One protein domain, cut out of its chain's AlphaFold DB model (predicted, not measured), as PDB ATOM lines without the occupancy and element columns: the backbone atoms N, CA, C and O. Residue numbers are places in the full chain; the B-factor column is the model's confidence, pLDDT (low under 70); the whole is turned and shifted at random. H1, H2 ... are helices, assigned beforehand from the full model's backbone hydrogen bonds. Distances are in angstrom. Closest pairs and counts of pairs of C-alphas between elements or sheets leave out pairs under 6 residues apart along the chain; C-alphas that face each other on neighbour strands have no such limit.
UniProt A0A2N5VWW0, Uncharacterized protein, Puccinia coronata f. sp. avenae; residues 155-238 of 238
ATOM      1  N   ASP A 155     -20.194  20.869  12.676       87.69
ATOM      2  CA  ASP A 155     -21.202  20.274  13.558       87.69
ATOM      3  C   ASP A 155     -20.579  19.386  14.648       87.69
ATOM      4  O   ASP A 155     -21.267  18.957  15.568       87.69
ATOM      5  N   LEU A 156     -19.258  19.158  14.600       89.62
ATOM      6  CA  LEU A 156     -18.539  18.451  15.658       89.62
ATOM      7  C   LEU A 156     -18.635  19.197  16.995       89.62
ATOM      8  O   LEU A 156     -18.371  20.410  17.085       89.62
ATOM      9  N   LEU A 157     -18.896  18.437  18.055       91.56
ATOM     10  CA  LEU A 157     -18.902  18.930  19.423       91.56
ATOM     11  C   LEU A 157     -17.515  19.483  19.795       91.56
ATOM     12  O   LEU A 157     -16.484  18.985  19.325       91.56
ATOM     13  N   PRO A 158     -17.430  20.466  20.710       94.06
ATOM     14  CA  PRO A 158     -16.145  21.004  21.156       94.06
ATOM     15  C   PRO A 158     -15.175  19.934  21.679       94.06
ATOM     16  O   PRO A 158     -13.962  20.057  21.506       94.06
ATOM     17  N   LYS A 159     -15.699  18.870  22.302       92.94
ATOM     18  CA  LYS A 159     -14.907  17.719  22.753       92.94
ATOM     19  C   LYS A 159     -14.324  16.937  21.572       92.94
ATOM     20  O   LYS A 159     -13.125  16.684  21.559       92.94
ATOM     21  N   GLU A 160     -15.135  16.623  20.568       90.50
ATOM     22  CA  GLU A 160     -14.711  15.873  19.379       90.50
ATOM     23  C   GLU A 160     -13.663  16.645  18.579       90.50
ATOM     24  O   GLU A 160     -12.648  16.078  18.178       90.50
ATOM     25  N   LYS A 161     -13.836  17.966  18.433       92.62
ATOM     26  CA  LYS A 161     -12.823  18.845  17.827       92.62
ATOM     27  C   LYS A 161     -11.488  18.763  18.574       92.62
ATOM     28  O   LYS A 161     -10.440  18.614  17.943       92.62
ATOM     29  N   LYS A 162     -11.511  18.815  19.912       93.88
ATOM     30  CA  LYS A 162     -10.303  18.675  20.748       93.88
ATOM     31  C   LYS A 162      -9.663  17.294  20.617       93.88
ATOM     32  O   LYS A 162      -8.435  17.199  20.594       93.88
ATOM     33  N   ASP A 163     -10.464  16.241  20.530       92.62
ATOM     34  CA  ASP A 163      -9.975  14.871  20.394       92.62
ATOM     35  C   ASP A 163      -9.369  14.619  19.005       92.62
ATOM     36  O   ASP A 163      -8.278  14.055  18.915       92.62
ATOM     37  N   LEU A 164      -9.969  15.144  17.932       90.69
ATOM     38  CA  LEU A 164      -9.386  15.120  16.585       90.69
ATOM     39  C   LEU A 164      -8.092  15.930  16.488       90.69
ATOM     40  O   LEU A 164      -7.133  15.485  15.851       90.69
ATOM     41  N   GLN A 165      -8.037  17.103  17.124       93.50
ATOM     42  CA  GLN A 165      -6.818  17.911  17.176       93.50
ATOM     43  C   GLN A 165      -5.703  17.159  17.912       93.50
ATOM     44  O   GLN A 165      -4.577  17.073  17.418       93.50
ATOM     45  N   PHE A 166      -6.026  16.566  19.065       93.81
ATOM     46  CA  PHE A 166      -5.093  15.740  19.824       93.81
ATOM     47  C   PHE A 166      -4.593  14.548  19.001       93.81
ATOM     48  O   PHE A 166      -3.384  14.348  18.912       93.81
ATOM     49  N   LEU A 167      -5.494  13.791  18.365       89.75
ATOM     50  CA  LEU A 167      -5.120  12.656  17.517       89.75
ATOM     51  C   LEU A 167      -4.212  13.086  16.369       89.75
ATOM     52  O   LEU A 167      -3.201  12.436  16.106       89.75
ATOM     53  N   SER A 168      -4.543  14.193  15.709       89.38
ATOM     54  CA  SER A 168      -3.758  14.718  14.593       89.38
ATOM     55  C   SER A 168      -2.338  15.077  15.034       89.38
ATOM     56  O   SER A 168      -1.377  14.689  14.366       89.38
ATOM     57  N   HIS A 169      -2.182  15.752  16.179       92.00
ATOM     58  CA  HIS A 169      -0.870  16.051  16.756       92.00
ATOM     59  C   HIS A 169      -0.120  14.777  17.159       92.00
ATOM     60  O   HIS A 169       1.024  14.596  16.747       92.00
ATOM     61  N   PHE A 170      -0.773  13.856  17.870       90.12
ATOM     62  CA  PHE A 170      -0.166  12.596  18.303       90.12
ATOM     63  C   PHE A 170       0.367  11.777  17.116       90.12
ATOM     64  O   PHE A 170       1.514  11.323  17.124       90.12
ATOM     65  N   LEU A 171      -0.439  11.615  16.059       86.62
ATOM     66  CA  LEU A 171      -0.040  10.889  14.849       86.62
ATOM     67  C   LEU A 171       1.069  11.620  14.087       86.62
ATOM     68  O   LEU A 171       1.936  10.972  13.497       86.62
ATOM     69  N   HIS A 172       1.066  12.955  14.093       88.19
ATOM     70  CA  HIS A 172       2.127  13.748  13.482       88.19
ATOM     71  C   HIS A 172       3.463  13.570  14.214       88.19
ATOM     72  O   HIS A 172       4.460  13.236  13.571       88.19
ATOM     73  N   GLU A 173       3.482  13.720  15.538       89.12
ATOM     74  CA  GLU A 173       4.682  13.544  16.366       89.12
ATOM     75  C   GLU A 173       5.216  12.106  16.302       89.12
ATOM     76  O   GLU A 173       6.427  11.883  16.239       89.12
ATOM     77  N   SER A 174       4.319  11.120  16.209       86.88
ATOM     78  CA  SER A 174       4.680   9.702  16.091       86.88
ATOM     79  C   SER A 174       5.494   9.372  14.838       86.88
ATOM     80  O   SER A 174       6.234   8.386  14.841       86.88
ATOM     81  N   LYS A 175       5.432  10.191  13.776       86.38
ATOM     82  CA  LYS A 175       6.219   9.976  12.545       86.38
ATOM     83  C   LYS A 175       7.725   9.956  12.802       86.38
ATOM     84  O   LYS A 175       8.440   9.269  12.082       86.38
ATOM     85  N   GLU A 176       8.212  10.671  13.818       88.56
ATOM     86  CA  GLU A 176       9.639  10.673  14.171       88.56
ATOM     87  C   GLU A 176      10.129   9.278  14.590       88.56
ATOM     88  O   GLU A 176      11.266   8.892  14.295       88.56
ATOM     89  N   PHE A 177       9.252   8.507  15.234       87.69
ATOM     90  CA  PHE A 177       9.576   7.239  15.882       87.69
ATOM     91  C   PHE A 177       9.097   6.011  15.114       87.69
ATOM     92  O   PHE A 177       9.289   4.887  15.574       87.69
ATOM     93  N   VAL A 178       8.509   6.201  13.935       83.38
ATOM     94  CA  VAL A 178       7.986   5.119  13.104       83.38
ATOM     95  C   VAL A 178       8.719   5.094  11.773       83.38
ATOM     96  O   VAL A 178       8.913   6.112  11.120       83.38
ATOM     97  N   ASN A 179       9.151   3.910  11.356       78.75
ATOM     98  CA  ASN A 179       9.700   3.699  10.031       78.75
ATOM     99  C   ASN A 179       8.569   3.749   8.996       78.75
ATOM    100  O   ASN A 179       7.534   3.103   9.188       78.75
ATOM    101  N   PRO A 180       8.761   4.447   7.867       74.12
ATOM    102  CA  PRO A 180       7.804   4.384   6.781       74.12
ATOM    103  C   PRO A 180       7.762   2.967   6.226       74.12
ATOM    104  O   PRO A 180       8.787   2.287   6.108       74.12
ATOM    105  N   VAL A 181       6.579   2.541   5.807       70.88
ATOM    106  CA  VAL A 181       6.434   1.250   5.142       70.88
ATOM    107  C   VAL A 181       6.912   1.386   3.707       70.88
ATOM    108  O   VAL A 181       6.253   1.995   2.864       70.88
ATOM    109  N   LYS A 182       8.103   0.834   3.455       64.75
ATOM    110  CA  LYS A 182       8.759   0.804   2.148       64.75
ATOM    111  C   LYS A 182       8.194  -0.352   1.324       64.75
ATOM    112  O   LYS A 182       8.804  -1.411   1.235       64.75
ATOM    113  N   SER A 183       7.013  -0.164   0.744       60.09
ATOM    114  CA  SER A 183       6.520  -1.040  -0.320       60.09
ATOM    115  C   SER A 183       6.557  -0.271  -1.634       60.09
ATOM    116  O   SER A 183       5.829   0.701  -1.809       60.09
ATOM    117  N   THR A 184       7.443  -0.675  -2.543       48.78
ATOM    118  CA  THR A 184       7.631  -0.048  -3.861       48.78
ATOM    119  C   THR A 184       6.434  -0.252  -4.794       48.78
ATOM    120  O   THR A 184       6.208   0.577  -5.672       48.78
ATOM    121  N   GLY A 185       5.637  -1.301  -4.565       52.66
ATOM    122  CA  GLY A 185       4.487  -1.679  -5.392       52.66
ATOM    123  C   GLY A 185       3.110  -1.313  -4.838       52.66
ATOM    124  O   GLY A 185       2.109  -1.600  -5.485       52.66
ATOM    125  N   GLN A 186       3.020  -0.724  -3.643       54.31
ATOM    126  CA  GLN A 186       1.733  -0.384  -3.032       54.31
ATOM    127  C   GLN A 186       1.581   1.132  -2.950       54.31
ATOM    128  O   GLN A 186       2.350   1.817  -2.278       54.31
ATOM    129  N   SER A 187       0.531   1.652  -3.584       49.34
ATOM    130  CA  SER A 187       0.090   3.055  -3.516       49.34
ATOM    131  C   SER A 187      -0.270   3.535  -2.099       49.34
ATOM    132  O   SER A 187      -0.555   4.710  -1.907       49.34
ATOM    133  N   TRP A 188      -0.204   2.644  -1.105       53.62
ATOM    134  CA  TRP A 188      -0.548   2.869   0.300       53.62
ATOM    135  C   TRP A 188       0.673   2.874   1.244       53.62
ATOM    136  O   TRP A 188       0.509   2.830   2.462       53.62
ATOM    137  N   GLY A 189       1.902   2.887   0.710       55.88
ATOM    138  CA  GLY A 189       3.129   2.999   1.511       55.88
ATOM    139  C   GLY A 189       3.254   4.345   2.244       55.88
ATOM    140  O   GLY A 189       2.675   5.349   1.838       55.88
ATOM    141  N   GLY A 190       4.027   4.383   3.332       67.81
ATOM    142  CA  GLY A 190       4.260   5.597   4.127       67.81
ATOM    143  C   GLY A 190       4.165   5.378   5.638       67.81
ATOM    144  O   GLY A 190       4.066   4.249   6.112       67.81
ATOM    145  N   HIS A 191       4.218   6.467   6.408       64.94
ATOM    146  CA  HIS A 191       4.128   6.423   7.876       64.94
ATOM    147  C   HIS A 191       2.694   6.161   8.367       64.94
ATOM    148  O   HIS A 191       2.505   5.599   9.436       64.94
ATOM    149  N   MET A 192       1.684   6.531   7.571       63.00
ATOM    150  CA  MET A 192       0.268   6.447   7.951       63.00
ATOM    151  C   MET A 192      -0.251   5.003   7.999       63.00
ATOM    152  O   MET A 192      -1.062   4.659   8.850       63.00
ATOM    153  N   TRP A 193       0.281   4.112   7.158       61.84
ATOM    154  CA  TRP A 193      -0.033   2.681   7.245       61.84
ATOM    155  C   TRP A 193       0.511   2.041   8.529       61.84
ATOM    156  O   TRP A 193      -0.107   1.147   9.100       61.84
ATOM    157  N   ALA A 194       1.646   2.546   9.019       59.72
ATOM    158  CA  ALA A 194       2.219   2.150  10.298       59.72
ATOM    159  C   ALA A 194       1.570   2.864  11.501       59.72
ATOM    160  O   ALA A 194       1.891   2.522  12.632       59.72
ATOM    161  N   LEU A 195       0.666   3.826  11.275       60.44
ATOM    162  CA  LEU A 195       0.003   4.642  12.296       60.44
ATOM    163  C   LEU A 195      -1.519   4.663  12.056       60.44
ATOM    164  O   LEU A 195      -2.070   5.605  11.498       60.44
ATOM    165  N   GLY A 196      -2.200   3.599  12.480       54.00
ATOM    166  CA  GLY A 196      -3.659   3.529  12.626       54.00
ATOM    167  C   GLY A 196      -4.440   2.861  11.488       54.00
ATOM    168  O   GLY A 196      -5.536   2.373  11.738       54.00
ATOM    169  N   TRP A 197      -3.904   2.739  10.267       55.38
ATOM    170  CA  TRP A 197      -4.691   2.274   9.102       55.38
ATOM    171  C   TRP A 197      -4.557   0.775   8.760       55.38
ATOM    172  O   TRP A 197      -4.465   0.388   7.591       55.38
ATOM    173  N   ARG A 198      -4.545  -0.116   9.761       51.09
ATOM    174  CA  ARG A 198      -4.570  -1.575   9.520       51.09
ATOM    175  C   ARG A 198      -5.992  -2.122   9.668       51.09
ATOM    176  O   ARG A 198      -6.685  -1.789  10.618       51.09
ATOM    177  N   LYS A 199      -6.384  -3.041   8.770       42.94
ATOM    178  CA  LYS A 199      -7.711  -3.702   8.671       42.94
ATOM    179  C   LYS A 199      -8.196  -4.428   9.950       42.94
ATOM    180  O   LYS A 199      -9.313  -4.926   9.983       42.94
ATOM    181  N   ALA A 200      -7.371  -4.486  10.993       40.44
ATOM    182  CA  ALA A 200      -7.727  -4.869  12.353       40.44
ATOM    183  C   ALA A 200      -6.713  -4.214  13.308       40.44
ATOM    184  O   ALA A 200      -5.515  -4.495  13.219       40.44
ATOM    185  N   MET A 201      -7.170  -3.320  14.190       47.53
ATOM    186  CA  MET A 201      -6.346  -2.789  15.276       47.53
ATOM    187  C   MET A 201      -6.273  -3.846  16.381       47.53
ATOM    188  O   MET A 201      -7.183  -3.966  17.195       47.53
ATOM    189  N   ALA A 202      -5.211  -4.651  16.393       51.47
ATOM    190  CA  ALA A 202      -4.808  -5.334  17.616       51.47
ATOM    191  C   ALA A 202      -4.104  -4.299  18.505       51.47
ATOM    192  O   ALA A 202      -3.170  -3.628  18.051       51.47
ATOM    193  N   ALA A 203      -4.574  -4.137  19.745       47.34
ATOM    194  CA  ALA A 203      -3.974  -3.214  20.703       47.34
ATOM    195  C   ALA A 203      -2.462  -3.483  20.842       47.34
ATOM    196  O   ALA A 203      -2.030  -4.635  20.855       47.34
ATOM    197  N   ALA A 204      -1.662  -2.416  20.920       48.94
ATOM    198  CA  ALA A 204      -0.203  -2.427  21.104       48.94
ATOM    199  C   ALA A 204       0.677  -3.057  19.991       48.94
ATOM    200  O   ALA A 204       1.892  -2.872  20.016       48.94
ATOM    201  N   GLU A 205       0.130  -3.724  18.968       52.28
ATOM    202  CA  GLU A 205       0.964  -4.345  17.915       52.28
ATOM    203  C   GLU A 205       1.480  -3.362  16.849       52.28
ATOM    204  O   GLU A 205       2.428  -3.659  16.115       52.28
ATOM    205  N   LEU A 206       0.825  -2.208  16.722       53.25
ATOM    206  CA  LEU A 206       0.916  -1.365  15.533       53.25
ATOM    207  C   LEU A 206       2.223  -0.561  15.477       53.25
ATOM    208  O   LEU A 206       2.893  -0.532  14.449       53.25
ATOM    209  N   ILE A 207       2.631   0.002  16.614       53.28
ATOM    210  CA  ILE A 207       3.883   0.752  16.737       53.28
ATOM    211  C   ILE A 207       5.067  -0.220  16.799       53.28
ATOM    212  O   ILE A 207       6.028  -0.042  16.058       53.28
ATOM    213  N   GLY A 208       4.958  -1.305  17.580       54.03
ATOM    214  CA  GLY A 208       6.045  -2.254  17.862       54.03
ATOM    215  C   GLY A 208       6.755  -2.826  16.629       54.03
ATOM    216  O   GLY A 208       7.977  -2.951  16.630       54.03
ATOM    217  N   ARG A 209       6.019  -3.120  15.547       62.81
ATOM    218  CA  ARG A 209       6.607  -3.668  14.307       62.81
ATOM    219  C   ARG A 209       7.400  -2.649  13.493       62.81
ATOM    220  O   ARG A 209       8.273  -3.044  12.723       62.81
ATOM    221  N   TYR A 210       7.092  -1.363  13.635       71.81
ATOM    222  CA  TYR A 210       7.648  -0.303  12.796       71.81
ATOM    223  C   TYR A 210       8.461   0.722  13.591       71.81
ATOM    224  O   TYR A 210       8.862   1.728  13.014       71.81
ATOM    225  N   ILE A 211       8.767   0.478  14.872       80.56
ATOM    226  CA  ILE A 211       9.564   1.401  15.693       80.56
ATOM    227  C   ILE A 211      10.913   1.690  15.031       80.56
ATOM    228  O   ILE A 211      11.718   0.796  14.748       80.56
ATOM    229  N   LYS A 212      11.203   2.976  14.853       85.44
ATOM    230  CA  LYS A 212      12.516   3.481  14.463       85.44
ATOM    231  C   LYS A 212      13.416   3.549  15.696       85.44
ATOM    232  O   LYS A 212      13.598   4.606  16.294       85.44
ATOM    233  N   GLN A 213      14.007   2.410  16.054       85.38
ATOM    234  CA  GLN A 213      14.800   2.243  17.283       85.38
ATOM    235  C   GLN A 213      15.914   3.288  17.449       85.38
ATOM    236  O   GLN A 213      16.153   3.770  18.550       85.38
ATOM    237  N   LEU A 214      16.570   3.694  16.356       87.31
ATOM    238  CA  LEU A 214      17.592   4.746  16.398       87.31
ATOM    239  C   LEU A 214      17.032   6.108  16.834       87.31
ATOM    240  O   LEU A 214      17.701   6.830  17.565       87.31
ATOM    241  N   ALA A 215      15.811   6.457  16.416       86.94
ATOM    242  CA  ALA A 215      15.169   7.708  16.819       86.94
ATOM    243  C   ALA A 215      14.754   7.672  18.295       86.94
ATOM    244  O   ALA A 215      14.975   8.644  19.012       86.94
ATOM    245  N   VAL A 216      14.246   6.526  18.761       88.25
ATOM    246  CA  VAL A 216      13.921   6.310  20.180       88.25
ATOM    247  C   VAL A 216      15.170   6.442  21.048       88.25
ATOM    248  O   VAL A 216      15.166   7.188  22.018       88.25
ATOM    249  N   ARG A 217      16.276   5.792  20.662       89.88
ATOM    250  CA  ARG A 217      17.550   5.882  21.396       89.88
ATOM    251  C   ARG A 217      18.132   7.293  21.413       89.88
ATOM    252  O   ARG A 217      18.772   7.661  22.389       89.88
ATOM    253  N   LYS A 218      17.926   8.071  20.347       93.44
ATOM    254  CA  LYS A 218      18.402   9.456  20.262       93.44
ATOM    255  C   LYS A 218      17.618  10.388  21.191       93.44
ATOM    256  O   LYS A 218      18.223  11.269  21.785       93.44
ATOM    257  N   ASN A 219      16.304  10.184  21.319       91.94
ATOM    258  CA  ASN A 219      15.399  11.050  22.082       91.94
ATOM    259  C   ASN A 219      14.427  10.236  22.973       91.94
ATOM    260  O   ASN A 219      13.210  10.300  22.758       91.94
ATOM    261  N   PRO A 220      14.916   9.489  23.984       91.06
ATOM    262  CA  PRO A 220      14.078   8.572  24.763       91.06
ATOM    263  C   PRO A 220      12.981   9.305  25.543       91.06
ATOM    264  O   PRO A 220      11.817   8.937  25.461       91.06
ATOM    265  N   GLN A 221      13.309  10.433  26.180       92.50
ATOM    266  CA  GLN A 221      12.340  11.232  26.942       92.50
ATOM    267  C   GLN A 221      11.173  11.735  26.081       92.50
ATOM    268  O   GLN A 221      10.028  11.770  26.530       92.50
ATOM    269  N   LYS A 222      11.450  12.123  24.829       91.81
ATOM    270  CA  LYS A 222      10.417  12.585  23.893       91.81
ATOM    271  C   LYS A 222       9.507  11.431  23.478       91.81
ATOM    272  O   LYS A 222       8.292  11.609  23.433       91.81
ATOM    273  N   TYR A 223      10.092  10.266  23.206       90.00
ATOM    274  CA  TYR A 223       9.341   9.055  22.895       90.00
ATOM    275  C   TYR A 223       8.444   8.638  24.063       90.00
ATOM    276  O   TYR A 223       7.248   8.440  23.864       90.00
ATOM    277  N   ASP A 224       8.985   8.578  25.279       89.94
ATOM    278  CA  ASP A 224       8.237   8.173  26.472       89.94
ATOM    279  C   ASP A 224       7.103   9.153  26.778       89.94
ATOM    280  O   ASP A 224       5.967   8.741  27.025       89.94
ATOM    281  N   LYS A 225       7.371  10.461  26.666       92.62
ATOM    282  CA  LYS A 225       6.342  11.497  26.803       92.62
ATOM    283  C   LYS A 225       5.225  11.305  25.777       92.62
ATOM    284  O   LYS A 225       4.054  11.327  26.153       92.62
ATOM    285  N   LEU A 226       5.562  11.080  24.509       90.56
ATOM    286  CA  LEU A 226       4.573  10.835  23.461       90.56
ATOM    287  C   LEU A 226       3.759   9.569  23.764       90.56
ATOM    288  O   LEU A 226       2.530   9.622  23.823       90.56
ATOM    289  N   MET A 227       4.430   8.449  24.035       88.69
ATOM    290  CA  MET A 227       3.780   7.156  24.271       88.69
ATOM    291  C   MET A 227       2.959   7.115  25.560       88.69
ATOM    292  O   MET A 227       1.971   6.382  25.606       88.69
ATOM    293  N   SER A 228       3.262   7.953  26.556       89.50
ATOM    294  CA  SER A 228       2.412   8.113  27.745       89.50
ATOM    295  C   SER A 228       0.979   8.543  27.395       89.50
ATOM    296  O   SER A 228       0.026   8.173  28.078       89.50
ATOM    297  N   THR A 229       0.804   9.254  26.275       88.81
ATOM    298  CA  THR A 229      -0.507   9.706  25.784       88.81
ATOM    299  C   THR A 229      -1.181   8.726  24.814       88.81
ATOM    300  O   THR A 229      -2.323   8.947  24.407       88.81
ATOM    301  N   SER A 230      -0.529   7.607  24.476       85.56
ATOM    302  CA  SER A 230      -1.043   6.625  23.509       85.56
ATOM    303  C   SER A 230      -2.370   5.985  23.932       85.56
ATOM    304  O   SER A 230      -3.221   5.738  23.081       85.56
ATOM    305  N   ASN A 231      -2.602   5.797  25.237       84.06
ATOM    306  CA  ASN A 231      -3.881   5.305  25.759       84.06
ATOM    307  C   ASN A 231      -5.036   6.251  25.418       84.06
ATOM    308  O   ASN A 231      -6.104   5.799  25.012       84.06
ATOM    309  N   ARG A 232      -4.816   7.570  25.513       87.50
ATOM    310  CA  ARG A 232      -5.821   8.553  25.097       87.50
ATOM    311  C   ARG A 232      -6.100   8.435  23.601       87.50
ATOM    312  O   ARG A 232      -7.260   8.445  23.212       87.50
ATOM    313  N   ALA A 233      -5.061   8.287  22.777       85.31
ATOM    314  CA  ALA A 233      -5.233   8.107  21.336       85.31
ATOM    315  C   ALA A 233      -6.023   6.828  21.017       85.31
ATOM    316  O   ALA A 233      -6.938   6.859  20.198       85.31
ATOM    317  N   SER A 234      -5.733   5.728  21.717       79.62
ATOM    318  CA  SER A 234      -6.481   4.477  21.583       79.62
ATOM    319  C   SER A 234      -7.952   4.645  21.960       79.62
ATOM    320  O   SER A 234      -8.805   4.147  21.242       79.62
ATOM    321  N   ASN A 235      -8.259   5.363  23.043       79.88
ATOM    322  CA  ASN A 235      -9.637   5.552  23.509       79.88
ATOM    323  C   ASN A 235     -10.498   6.409  22.572       79.88
ATOM    324  O   ASN A 235     -11.716   6.333  22.647       79.88
ATOM    325  N   ILE A 236      -9.892   7.250  21.729       82.88
ATOM    326  CA  ILE A 236     -10.639   8.034  20.732       82.88
ATOM    327  C   ILE A 236     -10.926   7.182  19.482       82.88
ATOM    328  O   ILE A 236     -11.919   7.402  18.798       82.88
ATOM    329  N   LEU A 237     -10.053   6.218  19.167       72.69
ATOM    330  CA  LEU A 237     -10.133   5.392  17.956       72.69
ATOM    331  C   LEU A 237     -10.945   4.090  18.125       72.69
ATOM    332  O   LEU A 237     -11.166   3.396  17.129       72.69
ATOM    333  N   VAL A 238     -11.325   3.728  19.354       57.84
ATOM    334  CA  VAL A 238     -12.019   2.478  19.727       57.84
ATOM    335  C   VAL A 238     -13.430   2.785  20.203       57.84
ATOM    336  O   VAL A 238     -14.346   2.057  19.760       57.84
TER     337      VAL A 238
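This is residues 155 to 238 of the 238 residues of an uncharacterized protein of Puccinia coronata f. sp. avenae (UniProt A0A2N5VWW0). One long helix, H1, has three shorter helices, H3, H4 and H5, folding back along it from its last residues toward its first half. Along the chain between H1 and H2, residues 178 to 204 make a wide loop of 27 residues with no named element, and the small helix H2 that follows it touches no other helix. The printed part has 84 residues, with five named helices in the order H1 to H5 and no named strand; its class is all helix. It is compact, with a radius of gyration of the C-alphas of 13.6 A, and spans 39 by 33 by 20 A.

Begin at H1, residues 158 to 177, the hub, touching three helices. H2, residues 205 to 208, touches no helix. H3, residues 213 to 218, touches residues 176 to 177 of H1 alone, about perpendicular at 86 degrees; the closest C-alphas, of Phe 177 and Ala 215, are 5.7 A apart. H4, residues 220 to 228, touches residues 170 to 177 alone, opposite ways at a shallow tilt of 32 degrees, only just short of steep; its closest C-alphas are Phe 170 and Leu 226, 7.2 A. H5, residues 230 to 237, touches residues 163 to 170 alone, opposite ways at a steep 52 degrees; look at C-alphas 167 and 233, the closest, 5.9 A apart. Every O i to N i+4 pair is within hydrogen-bond range in H3, H4 and H5, and 13 of 16 in H1; H2 is too short for one.

Find C-alpha 158 at (-16.145, 21.004, 21.156); from there H1 runs 29.6 A to C-alpha 177. H4 covers 12.0 A and H5 10.7 A, ending at C-alpha 237, (-10.133, 5.392, 17.956).

The farthest C-alphas, Asp 155 and Arg 217, are 42.1 A apart. The printed part has no cut; H1 to H2 is the long link. Confidence is under 70 at residues 182 to 209 and 238.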